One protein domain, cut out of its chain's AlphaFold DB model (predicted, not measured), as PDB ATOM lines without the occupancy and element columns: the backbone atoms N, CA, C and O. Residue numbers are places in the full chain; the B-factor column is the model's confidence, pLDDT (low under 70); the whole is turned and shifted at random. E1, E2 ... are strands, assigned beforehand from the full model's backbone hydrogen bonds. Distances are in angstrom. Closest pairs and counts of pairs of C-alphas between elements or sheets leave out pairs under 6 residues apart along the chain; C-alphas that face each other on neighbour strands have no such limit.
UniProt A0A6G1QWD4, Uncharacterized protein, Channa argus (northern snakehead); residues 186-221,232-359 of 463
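What this domain is: This is residues 186 to 221 and 232 to 359 of the 463 residues of an uncharacterized protein of Channa argus (northern snakehead) (UniProt A0A6G1QWD4). Two strand-built lobes, E1 to E7 and E8 to E16, sit side by side along the longest axis, and one curled sheet of seven strands runs through both, E1 beside E9. In the second lobe a curled sheet of six strands faces the E9 E14 E13 end of that sheet as a sandwich, strands crossed at 79 degrees; in the first, the small sheet E2 E5 E4 covers the E3 E6 E7 end. The printed part has 164 residues, no named helix and 16 named strands, E1 to E16 in chain order, with 80 residues, under half: all strand. The sheets run E3 E6 E7 E1 E9 E14 E13, mixed; E8 E16 E15 E10 E11 E12, mixed; and E2 E5 E4, antiparallel. The whole is compact, with a radius of gyration of the C-alphas of 16.5 A and spans of 50 by 37 by 28 A.

Where its parts are: Find C-alpha 186 at (-8.684, 2.780, -18.282), where E1 begins and runs to 190. Next come E2, 195 to 197, E3, 209 to 211, E4, 234 to 236, E5, 242 to 244, and E6, 253 to 257. From C-alpha 260 at (-4.502, -10.847, -17.686), E7 runs 24.3 A to 268. Then read E8, 272 to 276, E9, 280 to 284, E10, 292 to 298, 19.8 A, E11, 305 to 311, 17.6 A, E12, 316 to 318, E13, 325 to 328, E14, 331 to 334, and E15, 343 to 347. E16 runs 24.4 A from 350 to C-alpha 358 at (-11.408, 13.560, -27.092).

How they stand to each other: In the strongly twisted seven-strand sheet, look at parallel E1 and E9: N 282 and O 188 are 2.9 A apart. E7 and E1 are parallel too, N 266 to O 187 at 2.8 A. Hairpin E6 and E7 has N 253 to O 265 at 2.8 A; E3 and E13 are the edge strands. In the six-strand sheet, E8 and E16 are parallel, N 273 to O 354 at 2.8 A, and E10 E11 E12 make a meander, each strand the antiparallel neighbour of the one before, with N 293 to O 310 at 2.8 A. Between these sheets, the closest C-alphas of E12 and E13 are Pro 318 and Leu 325, 6.3 A. In the small sheet, N 197 to O 242 is 2.8 A; the closest C-alphas of E2 and E7 are Leu 197 and Ala 263, 7.6 A.

The domain as a whole: The farthest C-alphas, Ser 205 and Arg 301, are 52.8 A apart. Residues 222 to 231 are cut out, with 11.3 A between C-alphas 221 and 232. Of the links printed whole, E2 to E3 is long. Mean pLDDT of the printed part is 86.0; find values under 70 at residues 200 to 206, 217 to 221, 232, 287 to 290 and 321 to 322.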
ATOM      1  N   ARG A 186      -9.346   1.761 -17.462       94.00
ATOM      2  CA  ARG A 186      -8.684   2.780 -18.282       94.00
ATOM      3  C   ARG A 186      -8.447   4.030 -17.460       94.00
ATOM      4  O   ARG A 186      -9.420   4.621 -16.981       94.00
ATOM      5  N   LEU A 187      -7.188   4.407 -17.276       94.88
ATOM      6  CA  LEU A 187      -6.770   5.466 -16.361       94.88
ATOM      7  C   LEU A 187      -5.968   6.529 -17.100       94.88
ATOM      8  O   LEU A 187      -5.031   6.208 -17.821       94.88
ATOM      9  N   SER A 188      -6.301   7.790 -16.861       96.44
ATOM     10  CA  SER A 188      -5.502   8.937 -17.279       96.44
ATOM     11  C   SER A 188      -5.026   9.672 -16.034       96.44
ATOM     12  O   SER A 188      -5.846  10.078 -15.203       96.44
ATOM     13  N   VAL A 189      -3.711   9.800 -15.871       95.56
ATOM     14  CA  VAL A 189      -3.095  10.247 -14.615       95.56
ATOM     15  C   VAL A 189      -1.939  11.202 -14.916       95.56
ATOM     16  O   VAL A 189      -1.106  10.864 -15.748       95.56
ATOM     17  N   PRO A 190      -1.854  12.377 -14.270       94.25
ATOM     18  CA  PRO A 190      -0.714  13.270 -14.422       94.25
ATOM     19  C   PRO A 190       0.617  12.620 -14.057       94.25
ATOM     20  O   PRO A 190       0.696  11.827 -13.111       94.25
ATOM     21  N   GLU A 191       1.660  13.019 -14.779       90.56
ATOM     22  CA  GLU A 191       3.044  12.742 -14.413       90.56
ATOM     23  C   GLU A 191       3.322  13.194 -12.973       90.56
ATOM     24  O   GLU A 191       2.667  14.077 -12.408       90.56
ATOM     25  N   ASN A 192       4.310  12.571 -12.351       86.56
ATOM     26  CA  ASN A 192       4.715  12.787 -10.969       86.56
ATOM     27  C   ASN A 192       3.715  12.342  -9.885       86.56
ATOM     28  O   ASN A 192       3.997  12.499  -8.692       86.56
ATOM     29  N   HIS A 193       2.568  11.766 -10.258       90.75
ATOM     30  CA  HIS A 193       1.618  11.205  -9.296       90.75
ATOM     31  C   HIS A 193       1.977   9.771  -8.892       90.75
ATOM     32  O   HIS A 193       2.626   9.036  -9.633       90.75
ATOM     33  N   LYS A 194       1.518   9.363  -7.706       90.88
ATOM     34  CA  LYS A 194       1.599   7.982  -7.219       90.88
ATOM     35  C   LYS A 194       0.356   7.216  -7.631       90.88
ATOM     36  O   LYS A 194      -0.758   7.648  -7.355       90.88
ATOM     37  N   LEU A 195       0.537   6.045  -8.223       92.69
ATOM     38  CA  LEU A 195      -0.566   5.196  -8.665       92.69
ATOM     39  C   LEU A 195      -0.371   3.783  -8.131       92.69
ATOM     40  O   LEU A 195       0.748   3.293  -8.130       92.69
ATOM     41  N   CYS A 196      -1.439   3.117  -7.700       91.31
ATOM     42  CA  CYS A 196      -1.402   1.701  -7.351       91.31
ATOM     43  C   CYS A 196      -2.471   0.928  -8.129       91.31
ATOM     44  O   CYS A 196      -3.668   1.188  -7.995       91.31
ATOM     45  N   LEU A 197      -2.038  -0.064  -8.902       91.25
ATOM     46  CA  LEU A 197      -2.888  -0.994  -9.635       91.25
ATOM     47  C   LEU A 197      -3.112  -2.260  -8.806       91.25
ATOM     48  O   LEU A 197      -2.179  -2.809  -8.221       91.25
ATOM     49  N   GLN A 198      -4.357  -2.730  -8.758       88.88
ATOM     50  CA  GLN A 198      -4.734  -3.930  -8.012       88.88
ATOM     51  C   GLN A 198      -4.723  -5.154  -8.917       88.88
ATOM     52  O   GLN A 198      -5.316  -5.128  -9.993       88.88
ATOM     53  N   CYS A 199      -4.120  -6.250  -8.461       83.81
ATOM     54  CA  CYS A 199      -4.292  -7.536  -9.119       83.81
ATOM     55  C   CYS A 199      -5.527  -8.234  -8.533       83.81
ATOM     56  O   CYS A 199      -5.550  -8.572  -7.357       83.81
ATOM     57  N   GLY A 200      -6.578  -8.431  -9.332       66.81
ATOM     58  CA  GLY A 200      -7.872  -8.965  -8.876       66.81
ATOM     59  C   GLY A 200      -7.909 -10.462  -8.516       66.81
ATOM     60  O   GLY A 200      -8.967 -11.069  -8.657       66.81
ATOM     61  N   GLY A 201      -6.788 -11.076  -8.117       60.47
ATOM     62  CA  GLY A 201      -6.685 -12.502  -7.780       60.47
ATOM     63  C   GLY A 201      -6.311 -12.725  -6.312       60.47
ATOM     64  O   GLY A 201      -5.355 -12.133  -5.828       60.47
ATOM     65  N   SER A 202      -7.053 -13.590  -5.613       48.97
ATOM     66  CA  SER A 202      -6.934 -13.819  -4.160       48.97
ATOM     67  C   SER A 202      -5.683 -14.582  -3.690       48.97
ATOM     68  O   SER A 202      -5.497 -14.709  -2.482       48.97
ATOM     69  N   ASP A 203      -4.816 -15.060  -4.588       54.25
ATOM     70  CA  ASP A 203      -3.633 -15.856  -4.227       54.25
ATOM     71  C   ASP A 203      -2.341 -15.044  -4.430       54.25
ATOM     72  O   ASP A 203      -1.810 -14.908  -5.533       54.25
ATOM     73  N   SER A 204      -1.846 -14.470  -3.332       56.59
ATOM     74  CA  SER A 204      -0.795 -13.443  -3.273       56.59
ATOM     75  C   SER A 204       0.651 -13.949  -3.387       56.59
ATOM     76  O   SER A 204       1.583 -13.150  -3.291       56.59
ATOM     77  N   SER A 205       0.893 -15.250  -3.576       56.78
ATOM     78  CA  SER A 205       2.253 -15.805  -3.461       56.78
ATOM     79  C   SER A 205       3.108 -15.675  -4.727       56.78
ATOM     80  O   SER A 205       4.335 -15.647  -4.622       56.78
ATOM     81  N   HIS A 206       2.502 -15.535  -5.912       68.25
ATOM     82  CA  HIS A 206       3.227 -15.426  -7.183       68.25
ATOM     83  C   HIS A 206       2.534 -14.460  -8.150       68.25
ATOM     84  O   HIS A 206       1.910 -14.873  -9.127       68.25
ATOM     85  N   VAL A 207       2.644 -13.160  -7.877       78.94
ATOM     86  CA  VAL A 207       2.144 -12.119  -8.784       78.94
ATOM     87  C   VAL A 207       3.241 -11.685  -9.750       78.94
ATOM     88  O   VAL A 207       4.324 -11.271  -9.339       78.94
ATOM     89  N   VAL A 208       2.950 -11.769 -11.046       83.44
ATOM     90  CA  VAL A 208       3.821 -11.299 -12.123       83.44
ATOM     91  C   VAL A 208       3.127 -10.172 -12.870       83.44
ATOM     92  O   VAL A 208       2.103 -10.383 -13.517       83.44
ATOM     93  N   TRP A 209       3.720  -8.982 -12.808       86.69
ATOM     94  CA  TRP A 209       3.290  -7.833 -13.594       86.69
ATOM     95  C   TRP A 209       4.064  -7.753 -14.908       86.69
ATOM     96  O   TRP A 209       5.273  -7.999 -14.949       86.69
ATOM     97  N   THR A 210       3.372  -7.405 -15.990       87.31
ATOM     98  CA  THR A 210       3.989  -7.104 -17.287       87.31
ATOM     99  C   THR A 210       3.439  -5.796 -17.850       87.31
ATOM    100  O   THR A 210       2.229  -5.577 -17.792       87.31
ATOM    101  N   HIS A 211       4.310  -4.969 -18.424       88.94
ATOM    102  CA  HIS A 211       4.001  -3.708 -19.103       88.94
ATOM    103  C   HIS A 211       4.367  -3.848 -20.579       88.94
ATOM    104  O   HIS A 211       5.485  -4.266 -20.882       88.94
ATOM    105  N   GLU A 212       3.422  -3.603 -21.490       83.06
ATOM    106  CA  GLU A 212       3.635  -3.753 -22.945       83.06
ATOM    107  C   GLU A 212       4.241  -5.128 -23.326       83.06
ATOM    108  O   GLU A 212       5.112  -5.267 -24.188       83.06
ATOM    109  N   GLY A 213       3.834  -6.181 -22.606       72.25
ATOM    110  CA  GLY A 213       4.341  -7.548 -22.781       72.25
ATOM    111  C   GLY A 213       5.747  -7.817 -22.225       72.25
ATOM    112  O   GLY A 213       6.214  -8.956 -22.279       72.25
ATOM    113  N   ARG A 214       6.424  -6.818 -21.647       76.69
ATOM    114  CA  ARG A 214       7.703  -6.977 -20.941       76.69
ATOM    115  C   ARG A 214       7.458  -7.213 -19.458       76.69
ATOM    116  O   ARG A 214       6.594  -6.587 -18.853       76.69
ATOM    117  N   LYS A 215       8.210  -8.133 -18.852       71.69
ATOM    118  CA  LYS A 215       8.090  -8.409 -17.415       71.69
ATOM    119  C   LYS A 215       8.550  -7.192 -16.618       71.69
ATOM    120  O   LYS A 215       9.699  -6.790 -16.749       71.69
ATOM    121  N   VAL A 216       7.671  -6.660 -15.771       72.44
ATOM    122  CA  VAL A 216       8.043  -5.639 -14.792       72.44
ATOM    123  C   VAL A 216       8.807  -6.361 -13.688       72.44
ATOM    124  O   VAL A 216       8.274  -7.264 -13.034       72.44
ATOM    125  N   LEU A 217      10.086  -6.028 -13.519       59.69
ATOM    126  CA  LEU A 217      10.939  -6.626 -12.497       59.69
ATOM    127  C   LEU A 217      10.582  -6.046 -11.127       59.69
ATOM    128  O   LEU A 217      11.254  -5.163 -10.608       59.69
ATOM    129  N   VAL A 218       9.510  -6.553 -10.518       60.94
ATOM    130  CA  VAL A 218       9.158  -6.205  -9.140       60.94
ATOM    131  C   VAL A 218       9.598  -7.334  -8.227       60.94
ATOM    132  O   VAL A 218       9.122  -8.466  -8.324       60.94
ATOM    133  N   THR A 219      10.544  -7.040  -7.348       52.97
ATOM    134  CA  THR A 219      10.964  -7.968  -6.299       52.97
ATOM    135  C   THR A 219      10.083  -7.747  -5.071       52.97
ATOM    136  O   THR A 219       9.802  -6.596  -4.723       52.97
ATOM    137  N   PRO A 220       9.628  -8.819  -4.392       54.19
ATOM    138  CA  PRO A 220       9.067  -8.694  -3.055       54.19
ATOM    139  C   PRO A 220      10.096  -7.971  -2.196       54.19
ATOM    140  O   PRO A 220      11.272  -8.334  -2.240       54.19
ATOM    141  N   GLN A 221       9.670  -6.945  -1.465       43.56
ATOM    142  CA  GLN A 221      10.543  -6.118  -0.640       43.56
ATOM    143  C   GLN A 221      11.219  -6.980   0.442       43.56
ATOM    144  O   GLN A 221      10.716  -7.109   1.556       43.56
ATOM    145  N   ARG A 232      13.610   1.316  -7.824       62.50
ATOM    146  CA  ARG A 232      13.261   2.632  -7.287       62.50
ATOM    147  C   ARG A 232      11.959   3.157  -7.872       62.50
ATOM    148  O   ARG A 232      11.275   3.865  -7.138       62.50
ATOM    149  N   HIS A 233      11.584   2.756  -9.081       80.19
ATOM    150  CA  HIS A 233      10.401   3.259  -9.780       80.19
ATOM    151  C   HIS A 233       9.101   2.555  -9.359       80.19
ATOM    152  O   HIS A 233       8.107   3.205  -9.014       80.19
ATOM    153  N   TYR A 234       9.151   1.224  -9.245       82.75
ATOM    154  CA  TYR A 234       8.008   0.382  -8.877       82.75
ATOM    155  C   TYR A 234       8.123  -0.187  -7.453       82.75
ATOM    156  O   TYR A 234       9.208  -0.331  -6.892       82.75
ATOM    157  N   GLY A 235       6.988  -0.543  -6.853       83.12
ATOM    158  CA  GLY A 235       6.915  -1.282  -5.595       83.12
ATOM    159  C   GLY A 235       5.777  -2.295  -5.610       83.12
ATOM    160  O   GLY A 235       4.676  -1.977  -6.058       83.12
ATOM    161  N   LEU A 236       6.034  -3.510  -5.113       82.94
ATOM    162  CA  LEU A 236       4.997  -4.526  -4.930       82.94
ATOM    163  C   LEU A 236       4.402  -4.388  -3.535       82.94
ATOM    164  O   LEU A 236       5.113  -4.463  -2.532       82.94
ATOM    165  N   ARG A 237       3.088  -4.209  -3.468       82.31
ATOM    166  CA  ARG A 237       2.351  -4.198  -2.210       82.31
ATOM    167  C   ARG A 237       2.105  -5.635  -1.742       82.31
ATOM    168  O   ARG A 237       2.075  -6.566  -2.542       82.31
ATOM    169  N   SER A 238       1.942  -5.828  -0.435       74.94
ATOM    170  CA  SER A 238       1.772  -7.152   0.187       74.94
ATOM    171  C   SER A 238       0.549  -7.936  -0.309       74.94
ATOM    172  O   SER A 238       0.473  -9.143  -0.119       74.94
ATOM    173  N   ASP A 239      -0.407  -7.255  -0.933       76.12
ATOM    174  CA  ASP A 239      -1.586  -7.831  -1.580       76.12
ATOM    175  C   ASP A 239      -1.390  -8.111  -3.081       76.12
ATOM    176  O   ASP A 239      -2.345  -8.440  -3.776       76.12
ATOM    177  N   GLY A 240      -0.166  -7.972  -3.601       80.56
ATOM    178  CA  GLY A 240       0.151  -8.181  -5.013       80.56
ATOM    179  C   GLY A 240      -0.100  -6.969  -5.914       80.56
ATOM    180  O   GLY A 240       0.090  -7.066  -7.129       80.56
ATOM    181  N   GLY A 241      -0.509  -5.823  -5.360       86.38
ATOM    182  CA  GLY A 241      -0.683  -4.590  -6.127       86.38
ATOM    183  C   GLY A 241       0.641  -3.993  -6.615       86.38
ATOM    184  O   GLY A 241       1.639  -4.011  -5.895       86.38
ATOM    185  N   LEU A 242       0.647  -3.432  -7.826       89.56
ATOM    186  CA  LEU A 242       1.784  -2.699  -8.392       89.56
ATOM    187  C   LEU A 242       1.631  -1.210  -8.098       89.56
ATOM    188  O   LEU A 242       0.661  -0.602  -8.546       89.56
ATOM    189  N   CYS A 243       2.583  -0.611  -7.389       89.94
ATOM    190  CA  CYS A 243       2.586   0.813  -7.084       89.94
ATOM    191  C   CYS A 243       3.748   1.542  -7.764       89.94
ATOM    192  O   CYS A 243       4.904   1.150  -7.637       89.94
ATOM    193  N   PHE A 244       3.427   2.648  -8.421       90.88
ATOM    194  CA  PHE A 244       4.351   3.596  -9.028       90.88
ATOM    195  C   PHE A 244       4.691   4.658  -7.989       90.88
ATOM    196  O   PHE A 244       3.788   5.265  -7.397       90.88
ATOM    197  N   LYS A 245       5.982   4.891  -7.734       86.81
ATOM    198  CA  LYS A 245       6.391   5.942  -6.786       86.81
ATOM    199  C   LYS A 245       6.238   7.336  -7.383       86.81
ATOM    200  O   LYS A 245       5.961   8.272  -6.630       86.81
ATOM    201  N   GLN A 246       6.414   7.453  -8.693       87.38
ATOM    202  CA  GLN A 246       6.281   8.682  -9.456       87.38
ATOM    203  C   GLN A 246       6.058   8.295 -10.918       87.38
ATOM    204  O   GLN A 246       6.909   7.617 -11.465       87.38
ATOM    205  N   LEU A 247       4.926   8.660 -11.522       90.50
ATOM    206  CA  LEU A 247       4.672   8.354 -12.934       90.50
ATOM    207  C   LEU A 247       5.502   9.235 -13.871       90.50
ATOM    208  O   LEU A 247       5.589  10.446 -13.642       90.50
ATOM    209  N   ASP A 248       6.001   8.652 -14.954       90.00
ATOM    210  CA  ASP A 248       6.578   9.364 -16.096       90.00
ATOM    211  C   ASP A 248       5.910   8.953 -17.420       90.00
ATOM    212  O   ASP A 248       5.040   8.084 -17.461       90.00
ATOM    213  N   ASP A 249       6.252   9.626 -18.516       86.06
ATOM    214  CA  ASP A 249       5.612   9.409 -19.815       86.06
ATOM    215  C   ASP A 249       5.802   7.982 -20.362       86.06
ATOM    216  O   ASP A 249       4.913   7.472 -21.057       86.06
ATOM    217  N   SER A 250       6.900   7.313 -19.994       87.69
ATOM    218  CA  SER A 250       7.217   5.942 -20.396       87.69
ATOM    219  C   SER A 250       6.351   4.881 -19.708       87.69
ATOM    220  O   SER A 250       6.209   3.781 -20.243       87.69
ATOM    221  N   ASP A 251       5.691   5.222 -18.595       90.31
ATOM    222  CA  ASP A 251       4.737   4.345 -17.899       90.31
ATOM    223  C   ASP A 251       3.373   4.248 -18.607       90.31
ATOM    224  O   ASP A 251       2.468   3.543 -18.162       90.31
ATOM    225  N   SER A 252       3.160   4.956 -19.716       91.50
ATOM    226  CA  SER A 252       1.931   4.775 -20.496       91.50
ATOM    227  C   SER A 252       1.891   3.384 -21.139       91.50
ATOM    228  O   SER A 252       2.922   2.833 -21.520       91.50
ATOM    229  N   GLY A 253       0.694   2.819 -21.299       91.69
ATOM    230  CA  GLY A 253       0.493   1.550 -21.997       91.69
ATOM    231  C   GLY A 253      -0.319   0.515 -21.228       91.69
ATOM    232  O   GLY A 253      -1.049   0.818 -20.277       91.69
ATOM    233  N   GLU A 254      -0.218  -0.728 -21.684       93.12
ATOM    234  CA  GLU A 254      -1.002  -1.849 -21.172       93.12
ATOM    235  C   GLU A 254      -0.299  -2.567 -20.011       93.12
ATOM    236  O   GLU A 254       0.846  -3.016 -20.121       93.12
ATOM    237  N   TYR A 255      -1.022  -2.739 -18.903       91.88
ATOM    238  CA  TYR A 255      -0.566  -3.458 -17.716       91.88
ATOM    239  C   TYR A 255      -1.345  -4.750 -17.528       91.88
ATOM    240  O   TYR A 255      -2.576  -4.757 -17.398       91.88
ATOM    241  N   HIS A 256      -0.606  -5.851 -17.434       89.94
ATOM    242  CA  HIS A 256      -1.161  -7.166 -17.166       89.94
ATOM    243  C   HIS A 256      -0.670  -7.691 -15.826       89.94
ATOM    244  O   HIS A 256       0.517  -7.606 -15.508       89.94
ATOM    245  N   CYS A 257      -1.583  -8.300 -15.081       88.00
ATOM    246  CA  CYS A 257      -1.257  -9.117 -13.927       88.00
ATOM    247  C   CYS A 257      -1.476 -10.587 -14.280       88.00
ATOM    248  O   CYS A 257      -2.557 -10.957 -14.738       88.00
ATOM    249  N   ASN A 258      -0.464 -11.431 -14.077       85.94
ATOM    250  CA  ASN A 258      -0.521 -12.869 -14.358       85.94
ATOM    251  C   ASN A 258      -1.019 -13.179 -15.788       85.94
ATOM    252  O   ASN A 258      -1.774 -14.122 -16.013       85.94
ATOM    253  N   GLY A 259      -0.621 -12.344 -16.757       82.25
ATOM    254  CA  GLY A 259      -1.025 -12.436 -18.167       82.25
ATOM    255  C   GLY A 259      -2.393 -11.825 -18.497       82.25
ATOM    256  O   GLY A 259      -2.706 -11.618 -19.669       82.25
ATOM    257  N   GLN A 260      -3.197 -11.467 -17.497       86.94
ATOM    258  CA  GLN A 260      -4.502 -10.847 -17.686       86.94
ATOM    259  C   GLN A 260      -4.380  -9.324 -17.716       86.94
ATOM    260  O   GLN A 260      -3.849  -8.736 -16.777       86.94
ATOM    261  N   MET A 261      -4.901  -8.674 -18.760       88.25
ATOM    262  CA  MET A 261      -4.925  -7.211 -18.841       88.25
ATOM    263  C   MET A 261      -5.783  -6.649 -17.702       88.25
ATOM    264  O   MET A 261      -6.961  -6.989 -17.579       88.25
ATOM    265  N   VAL A 262      -5.179  -5.820 -16.854       89.94
ATOM    266  CA  VAL A 262      -5.840  -5.193 -15.701       89.94
ATOM    267  C   VAL A 262      -6.098  -3.722 -15.974       89.94
ATOM    268  O   VAL A 262      -7.166  -3.219 -15.625       89.94
ATOM    269  N   ALA A 263      -5.141  -3.036 -16.598       92.56
ATOM    270  CA  ALA A 263      -5.252  -1.610 -16.838       92.56
ATOM    271  C   ALA A 263      -4.625  -1.172 -18.163       92.56
ATOM    272  O   ALA A 263      -3.675  -1.775 -18.650       92.56
ATOM    273  N   GLU A 264      -5.169  -0.091 -18.705       94.44
ATOM    274  CA  GLU A 264      -4.592   0.710 -19.782       94.44
ATOM    275  C   GLU A 264      -4.325   2.099 -19.187       94.44
ATOM    276  O   GLU A 264      -5.256   2.750 -18.692       94.44
ATOM    277  N   LEU A 265      -3.062   2.519 -19.157       94.75
ATOM    278  CA  LEU A 265      -2.622   3.747 -18.500       94.75
ATOM    279  C   LEU A 265      -2.197   4.793 -19.534       94.75
ATOM    280  O   LEU A 265      -1.408   4.514 -20.429       94.75
ATOM    281  N   GLN A 266      -2.701   6.013 -19.381       95.56
ATOM    282  CA  GLN A 266      -2.271   7.193 -20.121       95.56
ATOM    283  C   GLN A 266      -1.672   8.192 -19.131       95.56
ATOM    284  O   GLN A 266      -2.397   8.773 -18.317       95.56
ATOM    285  N   VAL A 267      -0.363   8.422 -19.209       94.69
ATOM    286  CA  VAL A 267       0.280   9.455 -18.394       94.69
ATOM    287  C   VAL A 267       0.110  10.817 -19.064       94.69
ATOM    288  O   VAL A 267       0.303  10.971 -20.268       94.69
ATOM    289  N   LEU A 268      -0.342  11.802 -18.290       94.56
ATOM    290  CA  LEU A 268      -0.647  13.148 -18.766       94.56
ATOM    291  C   LEU A 268       0.504  14.091 -18.418       94.56
ATOM    292  O   LEU A 268       0.844  14.238 -17.246       94.56
ATOM    293  N   THR A 269       1.064  14.759 -19.422       90.19
ATOM    294  CA  THR A 269       2.207  15.666 -19.266       90.19
ATOM    295  C   THR A 269       1.807  17.124 -19.509       90.19
ATOM    296  O   THR A 269       0.902  17.424 -20.297       90.19
ATOM    297  N   GLY A 270       2.468  18.050 -18.809       88.31
ATOM    298  CA  GLY A 270       2.180  19.488 -18.894       88.31
ATOM    299  C   GLY A 270       0.816  19.904 -18.317       88.31
ATOM    300  O   GLY A 270       0.240  19.216 -17.486       88.31
ATOM    301  N   ASP A 271       0.285  21.053 -18.757       84.56
ATOM    302  CA  ASP A 271      -0.942  21.648 -18.184       84.56
ATOM    303  C   ASP A 271      -2.204  21.445 -19.049       84.56
ATOM    304  O   ASP A 271      -3.305  21.866 -18.676       84.56
ATOM    305  N   GLY A 272      -2.055  20.866 -20.244       91.75
ATOM    306  CA  GLY A 272      -3.114  20.683 -21.239       91.75
ATOM    307  C   GLY A 272      -3.428  19.209 -21.455       91.75
ATOM    308  O   GLY A 272      -2.888  18.587 -22.361       91.75
ATOM    309  N   TYR A 273      -4.320  18.655 -20.641       94.31
ATOM    310  CA  TYR A 273      -4.638  17.233 -20.643       94.31
ATOM    311  C   TYR A 273      -5.622  16.872 -21.756       94.31
ATOM    312  O   TYR A 273      -6.787  17.275 -21.721       94.31
ATOM    313  N   GLU A 274      -5.181  16.066 -22.719       93.69
ATOM    314  CA  GLU A 274      -6.045  15.472 -23.740       93.69
ATOM    315  C   GLU A 274      -6.393  14.033 -23.359       93.69
ATOM    316  O   GLU A 274      -5.552  13.136 -23.387       93.69
ATOM    317  N   VAL A 275      -7.651  13.814 -22.975       93.94
ATOM    318  CA  VAL A 275      -8.112  12.543 -22.407       93.94
ATOM    319  C   VAL A 275      -9.244  11.971 -23.248       93.94
ATOM    320  O   VAL A 275     -10.148  12.693 -23.668       93.94
ATOM    321  N   HIS A 276      -9.228  10.664 -23.481       90.62
ATOM    322  CA  HIS A 276     -10.294   9.983 -24.204       90.62
ATOM    323  C   HIS A 276     -11.599   9.922 -23.399       90.62
ATOM    324  O   HIS A 276     -11.619   9.676 -22.191       90.62
ATOM    325  N   GLY A 277     -12.727  10.109 -24.085       91.62
ATOM    326  CA  GLY A 277     -14.043   9.898 -23.491       91.62
ATOM    327  C   GLY A 277     -14.205   8.462 -22.983       91.62
ATOM    328  O   GLY A 277     -13.805   7.509 -23.645       91.62
ATOM    329  N   GLY A 278     -14.802   8.300 -21.806       90.31
ATOM    330  CA  GLY A 278     -15.007   6.999 -21.164       90.31
ATOM    331  C   GLY A 278     -13.864   6.515 -20.271       90.31
ATOM    332  O   GLY A 278     -14.048   5.537 -19.549       90.31
ATOM    333  N   TRP A 279     -12.727   7.210 -20.260       94.31
ATOM    334  CA  TRP A 279     -11.611   6.908 -19.361       94.31
ATOM    335  C   TRP A 279     -11.872   7.430 -17.948       94.31
ATOM    336  O   TRP A 279     -12.739   8.279 -17.732       94.31
ATOM    337  N   THR A 280     -11.130   6.908 -16.975       95.12
ATOM    338  CA  THR A 280     -11.122   7.430 -15.609       95.12
ATOM    339  C   THR A 280      -9.980   8.420 -15.456       95.12
ATOM    340  O   THR A 280      -8.823   8.056 -15.631       95.12
ATOM    341  N   LEU A 281     -10.295   9.662 -15.101       96.25
ATOM    342  CA  LEU A 281      -9.296  10.704 -14.877       96.25
ATOM    343  C   LEU A 281      -8.979  10.823 -13.383       96.25
ATOM    344  O   LEU A 281      -9.897  10.984 -12.574       96.25
ATOM    345  N   LEU A 282      -7.690  10.786 -13.037       96.31
ATOM    346  CA  LEU A 282      -7.195  11.064 -11.691       96.31
ATOM    347  C   LEU A 282      -6.546  12.447 -11.637       96.31
ATOM    348  O   LEU A 282      -5.678  12.757 -12.443       96.31
ATOM    349  N   LEU A 283      -6.948  13.280 -10.678       95.19
ATOM    350  CA  LEU A 283      -6.393  14.622 -10.480       95.19
ATOM    351  C   LEU A 283      -5.866  14.784  -9.045       95.19
ATOM    352  O   LEU A 283      -6.666  14.976  -8.113       95.19
ATOM    353  N   PRO A 284      -4.539  14.703  -8.840       93.25
ATOM    354  CA  PRO A 284      -3.942  14.787  -7.516       93.25
ATOM    355  C   PRO A 284      -4.033  16.193  -6.927       93.25
ATOM    356  O   PRO A 284      -4.301  17.178  -7.613       93.25
ATOM    357  N   CYS A 285      -3.822  16.288  -5.616       90.56
ATOM    358  CA  CYS A 285      -3.806  17.563  -4.914       90.56
ATOM    359  C   CYS A 285      -2.621  17.652  -3.952       90.56
ATOM    360  O   CYS A 285      -2.643  17.069  -2.869       90.56
ATOM    361  N   SER A 286      -1.621  18.460  -4.305       77.75
ATOM    362  CA  SER A 286      -0.322  18.556  -3.615       77.75
ATOM    363  C   SER A 286      -0.354  19.237  -2.233       77.75
ATOM    364  O   SER A 286       0.681  19.537  -1.648       77.75
ATOM    365  N   SER A 287      -1.534  19.510  -1.670       67.06
ATOM    366  CA  SER A 287      -1.683  20.237  -0.403       67.06
ATOM    367  C   SER A 287      -1.842  19.299   0.797       67.06
ATOM    368  O   SER A 287      -2.966  18.969   1.178       67.06
ATOM    369  N   PHE A 288      -0.728  18.936   1.435       59.19
ATOM    370  CA  PHE A 288      -0.706  18.100   2.645       59.19
ATOM    371  C   PHE A 288      -1.141  18.832   3.932       59.19
ATOM    372  O   PHE A 288      -1.634  18.203   4.864       59.19
ATOM    373  N   PHE A 289      -1.018  20.164   3.993       62.56
ATOM    374  CA  PHE A 289      -1.216  20.938   5.234       62.56
ATOM    375  C   PHE A 289      -2.611  21.564   5.402       62.56
ATOM    376  O   PHE A 289      -2.812  22.424   6.260       62.56
ATOM    377  N   LYS A 290      -3.596  21.186   4.581       69.75
ATOM    378  CA  LYS A 290      -4.956  21.742   4.672       69.75
ATOM    379  C   LYS A 290      -5.866  20.815   5.477       69.75
ATOM    380  O   LYS A 290      -5.829  19.600   5.335       69.75
ATOM    381  N   THR A 291      -6.743  21.399   6.293       77.50
ATOM    382  CA  THR A 291      -7.776  20.663   7.054       77.50
ATOM    383  C   THR A 291      -8.827  20.002   6.154       77.50
ATOM    384  O   THR A 291      -9.532  19.087   6.583       77.50
ATOM    385  N   LYS A 292      -8.922  20.452   4.899       87.62
ATOM    386  CA  LYS A 292      -9.719  19.854   3.827       87.62
ATOM    387  C   LYS A 292      -9.067  20.117   2.469       87.62
ATOM    388  O   LYS A 292      -8.493  21.186   2.262       87.62
ATOM    389  N   GLN A 293      -9.191  19.167   1.554       91.19
ATOM    390  CA  GLN A 293      -8.848  19.313   0.142       91.19
ATOM    391  C   GLN A 293     -10.142  19.507  -0.646       91.19
ATOM    392  O   GLN A 293     -11.122  18.797  -0.418       91.19
ATOM    393  N   ARG A 294     -10.181  20.495  -1.538       92.81
ATOM    394  CA  ARG A 294     -11.367  20.783  -2.342       92.81
ATOM    395  C   ARG A 294     -10.992  21.013  -3.793       92.81
ATOM    396  O   ARG A 294     -10.203  21.908  -4.095       92.81
ATOM    397  N   TRP A 295     -11.629  20.241  -4.663       95.00
ATOM    398  CA  TRP A 295     -11.492  20.345  -6.104       95.00
ATOM    399  C   TRP A 295     -12.612  21.200  -6.672       95.00
ATOM    400  O   TRP A 295     -13.777  21.089  -6.273       95.00
ATOM    401  N   PHE A 296     -12.239  22.040  -7.627       94.88
ATOM    402  CA  PHE A 296     -13.152  22.885  -8.369       94.88
ATOM    403  C   PHE A 296     -12.977  22.644  -9.858       94.88
ATOM    404  O   PHE A 296     -11.869  22.411 -10.337       94.88
ATOM    405  N   HIS A 297     -14.086  22.760 -10.575       95.38
ATOM    406  CA  HIS A 297     -14.140  22.663 -12.021       95.38
ATOM    407  C   HIS A 297     -14.761  23.932 -12.593       95.38
ATOM    408  O   HIS A 297     -15.735  24.466 -12.055       95.38
ATOM    409  N   ARG A 298     -14.193  24.410 -13.696       94.25
ATOM    410  CA  ARG A 298     -14.681  25.559 -14.446       94.25
ATOM    411  C   ARG A 298     -14.779  25.203 -15.922       94.25
ATOM    412  O   ARG A 298     -13.773  24.981 -16.589       94.25
ATOM    413  N   ARG A 299     -15.998  25.259 -16.458       91.81
ATOM    414  CA  ARG A 299     -16.234  25.190 -17.908       91.81
ATOM    415  C   ARG A 299     -15.706  26.445 -18.602       91.81
ATOM    416  O   ARG A 299     -15.511  27.481 -17.967       91.81
ATOM    417  N   LYS A 300     -15.515  26.391 -19.924       84.25
ATOM    418  CA  LYS A 300     -15.037  27.533 -20.725       84.25
ATOM    419  C   LYS A 300     -15.889  28.787 -20.453       84.25
ATOM    420  O   LYS A 300     -17.066  28.812 -20.793       84.25
ATOM    421  N   ARG A 301     -15.272  29.817 -19.854       78.31
ATOM    422  CA  ARG A 301     -15.908  31.085 -19.414       78.31
ATOM    423  C   ARG A 301     -16.987  30.944 -18.317       78.31
ATOM    424  O   ARG A 301     -17.783  31.857 -18.127       78.31
ATOM    425  N   GLY A 302     -17.016  29.825 -17.598       86.19
ATOM    426  CA  GLY A 302     -17.903  29.588 -16.457       86.19
ATOM    427  C   GLY A 302     -17.335  30.095 -15.126       86.19
ATOM    428  O   GLY A 302     -16.205  30.580 -15.050       86.19
ATOM    429  N   LYS A 303     -18.123  29.952 -14.055       92.31
ATOM    430  CA  LYS A 303     -17.656  30.157 -12.675       92.31
ATOM    431  C   LYS A 303     -16.996  28.878 -12.151       92.31
ATOM    432  O   LYS A 303     -17.250  27.791 -12.663       92.31
ATOM    433  N   TRP A 304     -16.139  29.019 -11.144       94.19
ATOM    434  CA  TRP A 304     -15.584  27.875 -10.426       94.19
ATOM    435  C   TRP A 304     -16.671  27.217  -9.581       94.19
ATOM    436  O   TRP A 304     -17.257  27.860  -8.712       94.19
ATOM    437  N   GLU A 305     -16.910  25.932  -9.817       93.56
ATOM    438  CA  GLU A 305     -17.879  25.134  -9.073       93.56
ATOM    439  C   GLU A 305     -17.140  24.070  -8.258       93.56
ATOM    440  O   GLU A 305     -16.290  23.371  -8.818       93.56
ATOM    441  N   PRO A 306     -17.429  23.918  -6.955       93.25
ATOM    442  CA  PRO A 306     -16.871  22.817  -6.185       93.25
ATOM    443  C   PRO A 306     -17.455  21.499  -6.704       93.25
ATOM    444  O   PRO A 306     -18.650  21.410  -6.983       93.25
ATOM    445  N   ILE A 307     -16.610  20.481  -6.851       94.00
ATOM    446  CA  ILE A 307     -17.034  19.163  -7.354       94.00
ATOM    447  C   ILE A 307     -16.805  18.046  -6.341       94.00
ATOM    448  O   ILE A 307     -17.607  17.116  -6.269       94.00
ATOM    449  N   LEU A 308     -15.765  18.158  -5.515       93.94
ATOM    450  CA  LEU A 308     -15.457  17.184  -4.475       93.94
ATOM    451  C   LEU A 308     -14.733  17.872  -3.317       93.94
ATOM    452  O   LEU A 308     -13.837  18.693  -3.531       93.94
ATOM    453  N   THR A 309     -15.108  17.524  -2.089       92.56
ATOM    454  CA  THR A 309     -14.392  17.915  -0.873       92.56
ATOM    455  C   THR A 309     -13.956  16.655  -0.129       92.56
ATOM    456  O   THR A 309     -14.789  15.812   0.193       92.56
ATOM    457  N   ARG A 310     -12.669  16.551   0.202       90.94
ATOM    458  CA  ARG A 310     -12.125  15.556   1.131       90.94
ATOM    459  C   ARG A 310     -11.746  16.232   2.439       90.94
ATOM    460  O   ARG A 310     -11.039  17.241   2.447       90.94
ATOM    461  N   PHE A 311     -12.199  15.675   3.547       89.38
ATOM    462  CA  PHE A 311     -11.889  16.164   4.883       89.38
ATOM    463  C   PHE A 311     -10.724  15.377   5.486       89.38
ATOM    464  O   PHE A 311     -10.470  14.231   5.120       89.38
ATOM    465  N   LYS A 312     -10.008  15.984   6.440       85.75
ATOM    466  CA  LYS A 312      -8.869  15.344   7.123       85.75
ATOM    467  C   LYS A 312      -9.230  14.020   7.818       85.75
ATOM    468  O   LYS A 312      -8.367  13.166   7.962       85.75
ATOM    469  N   ASN A 313     -10.487  13.834   8.219       86.50
ATOM    470  CA  ASN A 313     -10.992  12.587   8.810       86.50
ATOM    471  C   ASN A 313     -11.207  11.454   7.781       86.50
ATOM    472  O   ASN A 313     -11.703  10.396   8.151       86.50
ATOM    473  N   GLY A 314     -10.885  11.679   6.503       83.56
ATOM    474  CA  GLY A 314     -11.063  10.713   5.422       83.56
ATOM    475  C   GLY A 314     -12.442  10.746   4.766       83.56
ATOM    476  O   GLY A 314     -12.624  10.086   3.746       83.56
ATOM    477  N   SER A 315     -13.402  11.527   5.278       87.94
ATOM    478  CA  SER A 315     -14.713  11.621   4.638       87.94
ATOM    479  C   SER A 315     -14.624  12.370   3.308       87.94
ATOM    480  O   SER A 315     -13.919  13.376   3.166       87.94
ATOM    481  N   VAL A 316     -15.354  11.861   2.318       90.06
ATOM    482  CA  VAL A 316     -15.408  12.410   0.964       90.06
ATOM    483  C   VAL A 316     -16.839  12.827   0.686       90.06
ATOM    484  O   VAL A 316     -17.770  12.041   0.840       90.06
ATOM    485  N   LYS A 317     -17.012  14.083   0.287       89.31
ATOM    486  CA  LYS A 317     -18.301  14.648  -0.088       89.31
ATOM    487  C   LYS A 317     -18.255  15.056  -1.563       89.31
ATOM    488  O   LYS A 317     -17.627  16.074  -1.875       89.31
ATOM    489  N   PRO A 318     -18.891  14.297  -2.470       86.44
ATOM    490  CA  PRO A 318     -19.146  14.783  -3.817       86.44
ATOM    491  C   PRO A 318     -20.167  15.925  -3.734       86.44
ATOM    492  O   PRO A 318     -21.186  15.815  -3.057       86.44
ATOM    493  N   GLU A 319     -19.876  17.050  -4.383       83.62
ATOM    494  CA  GLU A 319     -20.758  18.231  -4.363       83.62
ATOM    495  C   GLU A 319     -21.717  18.244  -5.568       83.62
ATOM    496  O   GLU A 319     -22.644  19.047  -5.616       83.62
ATOM    497  N   ARG A 320     -21.514  17.337  -6.536       77.62
ATOM    498  CA  ARG A 320     -22.451  17.053  -7.629       77.62
ATOM    499  C   ARG A 320     -23.058  15.664  -7.451       77.62
ATOM    500  O   ARG A 320     -22.334  14.703  -7.193       77.62
ATOM    501  N   GLU A 321     -24.365  15.556  -7.661       63.88
ATOM    502  CA  GLU A 321     -25.039  14.265  -7.812       63.88
ATOM    503  C   GLU A 321     -24.610  13.590  -9.121       63.88
ATOM    504  O   GLU A 321     -24.385  14.251 -10.137       63.88
ATOM    505  N   GLY A 322     -24.480  12.264  -9.098       69.44
ATOM    506  CA  GLY A 322     -24.166  11.488 -10.301       69.44
ATOM    507  C   GLY A 322     -23.205  10.320 -10.110       69.44
ATOM    508  O   GLY A 322     -22.913   9.654 -11.094       69.44
ATOM    509  N   GLY A 323     -22.691  10.064  -8.901       81.12
ATOM    510  CA  GLY A 323     -21.931   8.846  -8.558       81.12
ATOM    511  C   GLY A 323     -20.595   8.625  -9.292       81.12
ATOM    512  O   GLY A 323     -19.867   7.706  -8.945       81.12
ATOM    513  N   ARG A 324     -20.249   9.454 -10.286       91.06
ATOM    514  CA  ARG A 324     -19.012   9.350 -11.085       91.06
ATOM    515  C   ARG A 324     -17.794   9.996 -10.428       91.06
ATOM    516  O   ARG A 324     -16.684   9.809 -10.911       91.06
ATOM    517  N   LEU A 325     -18.007  10.814  -9.399       92.00
ATOM    518  CA  LEU A 325     -16.940  11.497  -8.677       92.00
ATOM    519  C   LEU A 325     -16.591  10.698  -7.427       92.00
ATOM    520  O   LEU A 325     -17.460  10.448  -6.593       92.00
ATOM    521  N   GLY A 326     -15.321  10.341  -7.304       91.06
ATOM    522  CA  GLY A 326     -14.788   9.568  -6.194       91.06
ATOM    523  C   GLY A 326     -13.451  10.112  -5.710       91.06
ATOM    524  O   GLY A 326     -12.954  11.139  -6.180       91.06
ATOM    525  N   PHE A 327     -12.869   9.405  -4.752       91.00
ATOM    526  CA  PHE A 327     -11.516   9.650  -4.281       91.00
ATOM    527  C   PHE A 327     -10.811   8.307  -4.131       91.00
ATOM    528  O   PHE A 327     -11.210   7.487  -3.306       91.00
ATOM    529  N   GLU A 328      -9.780   8.095  -4.936       89.62
ATOM    530  CA  GLU A 328      -8.989   6.868  -4.968       89.62
ATOM    531  C   GLU A 328      -7.567   7.216  -5.429       89.62
ATOM    532  O   GLU A 328      -7.372   8.232  -6.099       89.62
ATOM    533  N   ASN A 329      -6.567   6.410  -5.051       89.88
ATOM    534  CA  ASN A 329      -5.150   6.680  -5.351       89.88
ATOM    535  C   ASN A 329      -4.716   8.104  -4.947       89.88
ATOM    536  O   ASN A 329      -4.035   8.794  -5.698       89.88
ATOM    537  N   ASP A 330      -5.176   8.574  -3.784       90.00
ATOM    538  CA  ASP A 330      -4.906   9.916  -3.251       90.00
ATOM    539  C   ASP A 330      -5.258  11.091  -4.191       90.00
ATOM    540  O   ASP A 330      -4.751  12.208  -4.044       90.00
ATOM    541  N   ALA A 331      -6.172  10.866  -5.135       93.19
ATOM    542  CA  ALA A 331      -6.579  11.835  -6.139       93.19
ATOM    543  C   ALA A 331      -8.105  11.925  -6.265       93.19
ATOM    544  O   ALA A 331      -8.848  11.008  -5.910       93.19
ATOM    545  N   LEU A 332      -8.584  13.050  -6.807       94.50
ATOM    546  CA  LEU A 332      -9.948  13.121  -7.324       94.50
ATOM    547  C   LEU A 332     -10.077  12.121  -8.471       94.50
ATOM    548  O   LEU A 332      -9.303  12.196  -9.422       94.50
ATOM    549  N   GLN A 333     -11.088  11.263  -8.411       94.56
ATOM    550  CA  GLN A 333     -11.424  10.319  -9.469       94.56
ATOM    551  C   GLN A 333     -12.675  10.790 -10.210       94.56
ATOM    552  O   GLN A 333     -13.699  11.082  -9.589       94.56
ATOM    553  N   ILE A 334     -12.599  10.854 -11.538       94.88
ATOM    554  CA  ILE A 334     -13.738  11.127 -12.418       94.88
ATOM    555  C   ILE A 334     -13.925   9.923 -13.335       94.88
ATOM    556  O   ILE A 334     -13.163   9.729 -14.279       94.88
ATOM    557  N   LEU A 335     -14.937   9.112 -13.042       93.06
ATOM    558  CA  LEU A 335     -15.267   7.908 -13.795       93.06
ATOM    559  C   LEU A 335     -15.973   8.252 -15.108       93.06
ATOM    560  O   LEU A 335     -16.826   9.150 -15.152       93.06
ATOM    561  N   ASN A 336     -15.692   7.452 -16.144       90.50
ATOM    562  CA  ASN A 336     -16.357   7.518 -17.447       90.50
ATOM    563  C   ASN A 336     -16.416   8.968 -17.956       90.50
ATOM    564  O   ASN A 336     -17.501   9.548 -18.065       90.50
ATOM    565  N   LEU A 337     -15.246   9.569 -18.181       93.00
ATOM    566  CA  LEU A 337     -15.089  10.983 -18.513       93.00
ATOM    567  C   LEU A 337     -15.959  11.366 -19.715       93.00
ATOM    568  O   LEU A 337     -15.900  10.725 -20.768       93.00
ATOM    569  N   GLN A 338     -16.784  12.399 -19.558       91.81
ATOM    570  CA  GLN A 338     -17.707  12.859 -20.592       91.81
ATOM    571  C   GLN A 338     -17.259  14.201 -21.183       91.81
ATOM    572  O   GLN A 338     -16.567  14.967 -20.514       91.81
ATOM    573  N   PRO A 339     -17.684  14.558 -22.412       91.25
ATOM    574  CA  PRO A 339     -17.366  15.855 -23.011       91.25
ATOM    575  C   PRO A 339     -17.746  17.067 -22.144       91.25
ATOM    576  O   PRO A 339     -17.126  18.121 -22.250       91.25
ATOM    577  N   GLU A 340     -18.756  16.930 -21.284       90.19
ATOM    578  CA  GLU A 340     -19.245  17.976 -20.377       90.19
ATOM    579  C   GLU A 340     -18.347  18.205 -19.151       90.19
ATOM    580  O   GLU A 340     -18.531  19.205 -18.436       90.19
ATOM    581  N   ASP A 341     -17.409  17.285 -18.915       92.38
ATOM    582  CA  ASP A 341     -16.351  17.374 -17.909       92.38
ATOM    583  C   ASP A 341     -15.116  18.125 -18.465       92.38
ATOM    584  O   ASP A 341     -14.158  18.369 -17.745       92.38
ATOM    585  N   ALA A 342     -15.120  18.545 -19.737       94.06
ATOM    586  CA  ALA A 342     -14.052  19.379 -20.283       94.06
ATOM    587  C   ALA A 342     -14.040  20.779 -19.643       94.06
ATOM    588  O   ALA A 342     -15.073  21.456 -19.534       94.06
ATOM    589  N   GLY A 343     -12.849  21.261 -19.299       94.62
ATOM    590  CA  GLY A 343     -12.688  22.524 -18.594       94.62
ATOM    591  C   GLY A 343     -11.380  22.616 -17.829       94.62
ATOM    592  O   GLY A 343     -10.444  21.858 -18.051       94.62
ATOM    593  N   GLU A 344     -11.304  23.586 -16.934       95.69
ATOM    594  CA  GLU A 344     -10.153  23.788 -16.066       95.69
ATOM    595  C   GLU A 344     -10.444  23.249 -14.675       95.69
ATOM    596  O   GLU A 344     -11.554  23.397 -14.151       95.69
ATOM    597  N   TYR A 345      -9.421  22.648 -14.082       95.56
ATOM    598  CA  TYR A 345      -9.486  22.047 -12.764       95.56
ATOM    599  C   TYR A 345      -8.480  22.712 -11.840       95.56
ATOM    600  O   TYR A 345      -7.365  23.044 -12.237       95.56
ATOM    601  N   GLN A 346      -8.875  22.897 -10.587       94.31
ATOM    602  CA  GLN A 346      -7.982  23.375  -9.540       94.31
ATOM    603  C   GLN A 346      -8.266  22.647  -8.231       94.31
ATOM    604  O   GLN A 346      -9.417  22.308  -7.941       94.31
ATOM    605  N   CYS A 347      -7.238  22.469  -7.408       93.38
ATOM    606  CA  CYS A 347      -7.387  22.021  -6.031       93.38
ATOM    607  C   CYS A 347      -6.903  23.105  -5.074       93.38
ATOM    608  O   CYS A 347      -5.813  23.641  -5.237       93.38
ATOM    609  N   ASN A 348      -7.708  23.442  -4.064       91.38
ATOM    610  CA  ASN A 348      -7.355  24.434  -3.037       91.38
ATOM    611  C   ASN A 348      -6.866  25.794  -3.588       91.38
ATOM    612  O   ASN A 348      -6.102  26.489  -2.924       91.38
ATOM    613  N   GLY A 349      -7.323  26.178  -4.785       88.44
ATOM    614  CA  GLY A 349      -6.928  27.415  -5.469       88.44
ATOM    615  C   GLY A 349      -5.701  27.296  -6.380       88.44
ATOM    616  O   GLY A 349      -5.397  28.253  -7.081       88.44
ATOM    617  N   GLN A 350      -5.027  26.143  -6.416       90.94
ATOM    618  CA  GLN A 350      -3.953  25.860  -7.366       90.94
ATOM    619  C   GLN A 350      -4.518  25.161  -8.602       90.94
ATOM    620  O   GLN A 350      -5.144  24.104  -8.486       90.94
ATOM    621  N   VAL A 351      -4.305  25.751  -9.779       91.81
ATOM    622  CA  VAL A 351      -4.711  25.166 -11.063       91.81
ATOM    623  C   VAL A 351      -3.917  23.882 -11.302       91.81
ATOM    624  O   VAL A 351      -2.699  23.883 -11.176       91.81
ATOM    625  N   LEU A 352      -4.628  22.793 -11.602       92.56
ATOM    626  CA  LEU A 352      -4.055  21.479 -11.909       92.56
ATOM    627  C   LEU A 352      -3.845  21.274 -13.410       92.56
ATOM    628  O   LEU A 352      -3.000  20.481 -13.800       92.56
ATOM    629  N   GLY A 353      -4.666  21.924 -14.237       92.25
ATOM    630  CA  GLY A 353      -4.598  21.820 -15.691       92.25
ATOM    631  C   GLY A 353      -5.943  22.054 -16.373       92.25
ATOM    632  O   GLY A 353      -6.993  22.213 -15.733       92.25
ATOM    633  N   ARG A 354      -5.906  22.080 -17.705       95.25
ATOM    634  CA  ARG A 354      -7.063  22.159 -18.595       95.25
ATOM    635  C   ARG A 354      -7.288  20.805 -19.256       95.25
ATOM    636  O   ARG A 354      -6.446  20.348 -20.012       95.25
ATOM    637  N   VAL A 355      -8.455  20.219 -19.025       96.06
ATOM    638  CA  VAL A 355      -8.876  18.938 -19.593       96.06
ATOM    639  C   VAL A 355      -9.689  19.167 -20.863       96.06
ATOM    640  O   VAL A 355     -10.714  19.857 -20.854       96.06
ATOM    641  N   SER A 356      -9.252  18.533 -21.945       94.25
ATOM    642  CA  SER A 356      -9.956  18.399 -23.214       94.25
ATOM    643  C   SER A 356     -10.353  16.942 -23.404       94.25
ATOM    644  O   SER A 356      -9.508  16.052 -23.359       94.25
ATOM    645  N   VAL A 357     -11.643  16.689 -23.630       94.44
ATOM    646  CA  VAL A 357     -12.145  15.323 -23.812       94.44
ATOM    647  C   VAL A 357     -12.238  15.006 -25.295       94.44
ATOM    648  O   VAL A 357     -13.085  15.549 -26.015       94.44
ATOM    649  N   LEU A 358     -11.369  14.108 -25.750       91.44
ATOM    650  CA  LEU A 358     -11.408  13.560 -27.092       91.44
ATOM    651  C   LEU A 358     -12.638  12.669 -27.189       91.44
ATOM    652  O   LEU A 358     -12.762  11.640 -26.523       91.44
ATOM    653  N   LYS A 359     -13.589  13.069 -28.032       80.44
ATOM    654  CA  LYS A 359     -14.638  12.142 -28.435       80.44
ATOM    655  C   LYS A 359     -13.929  11.051 -29.202       80.44
ATOM    656  O   LYS A 359     -13.297  11.360 -30.214       80.44
TER     657      LYS A 359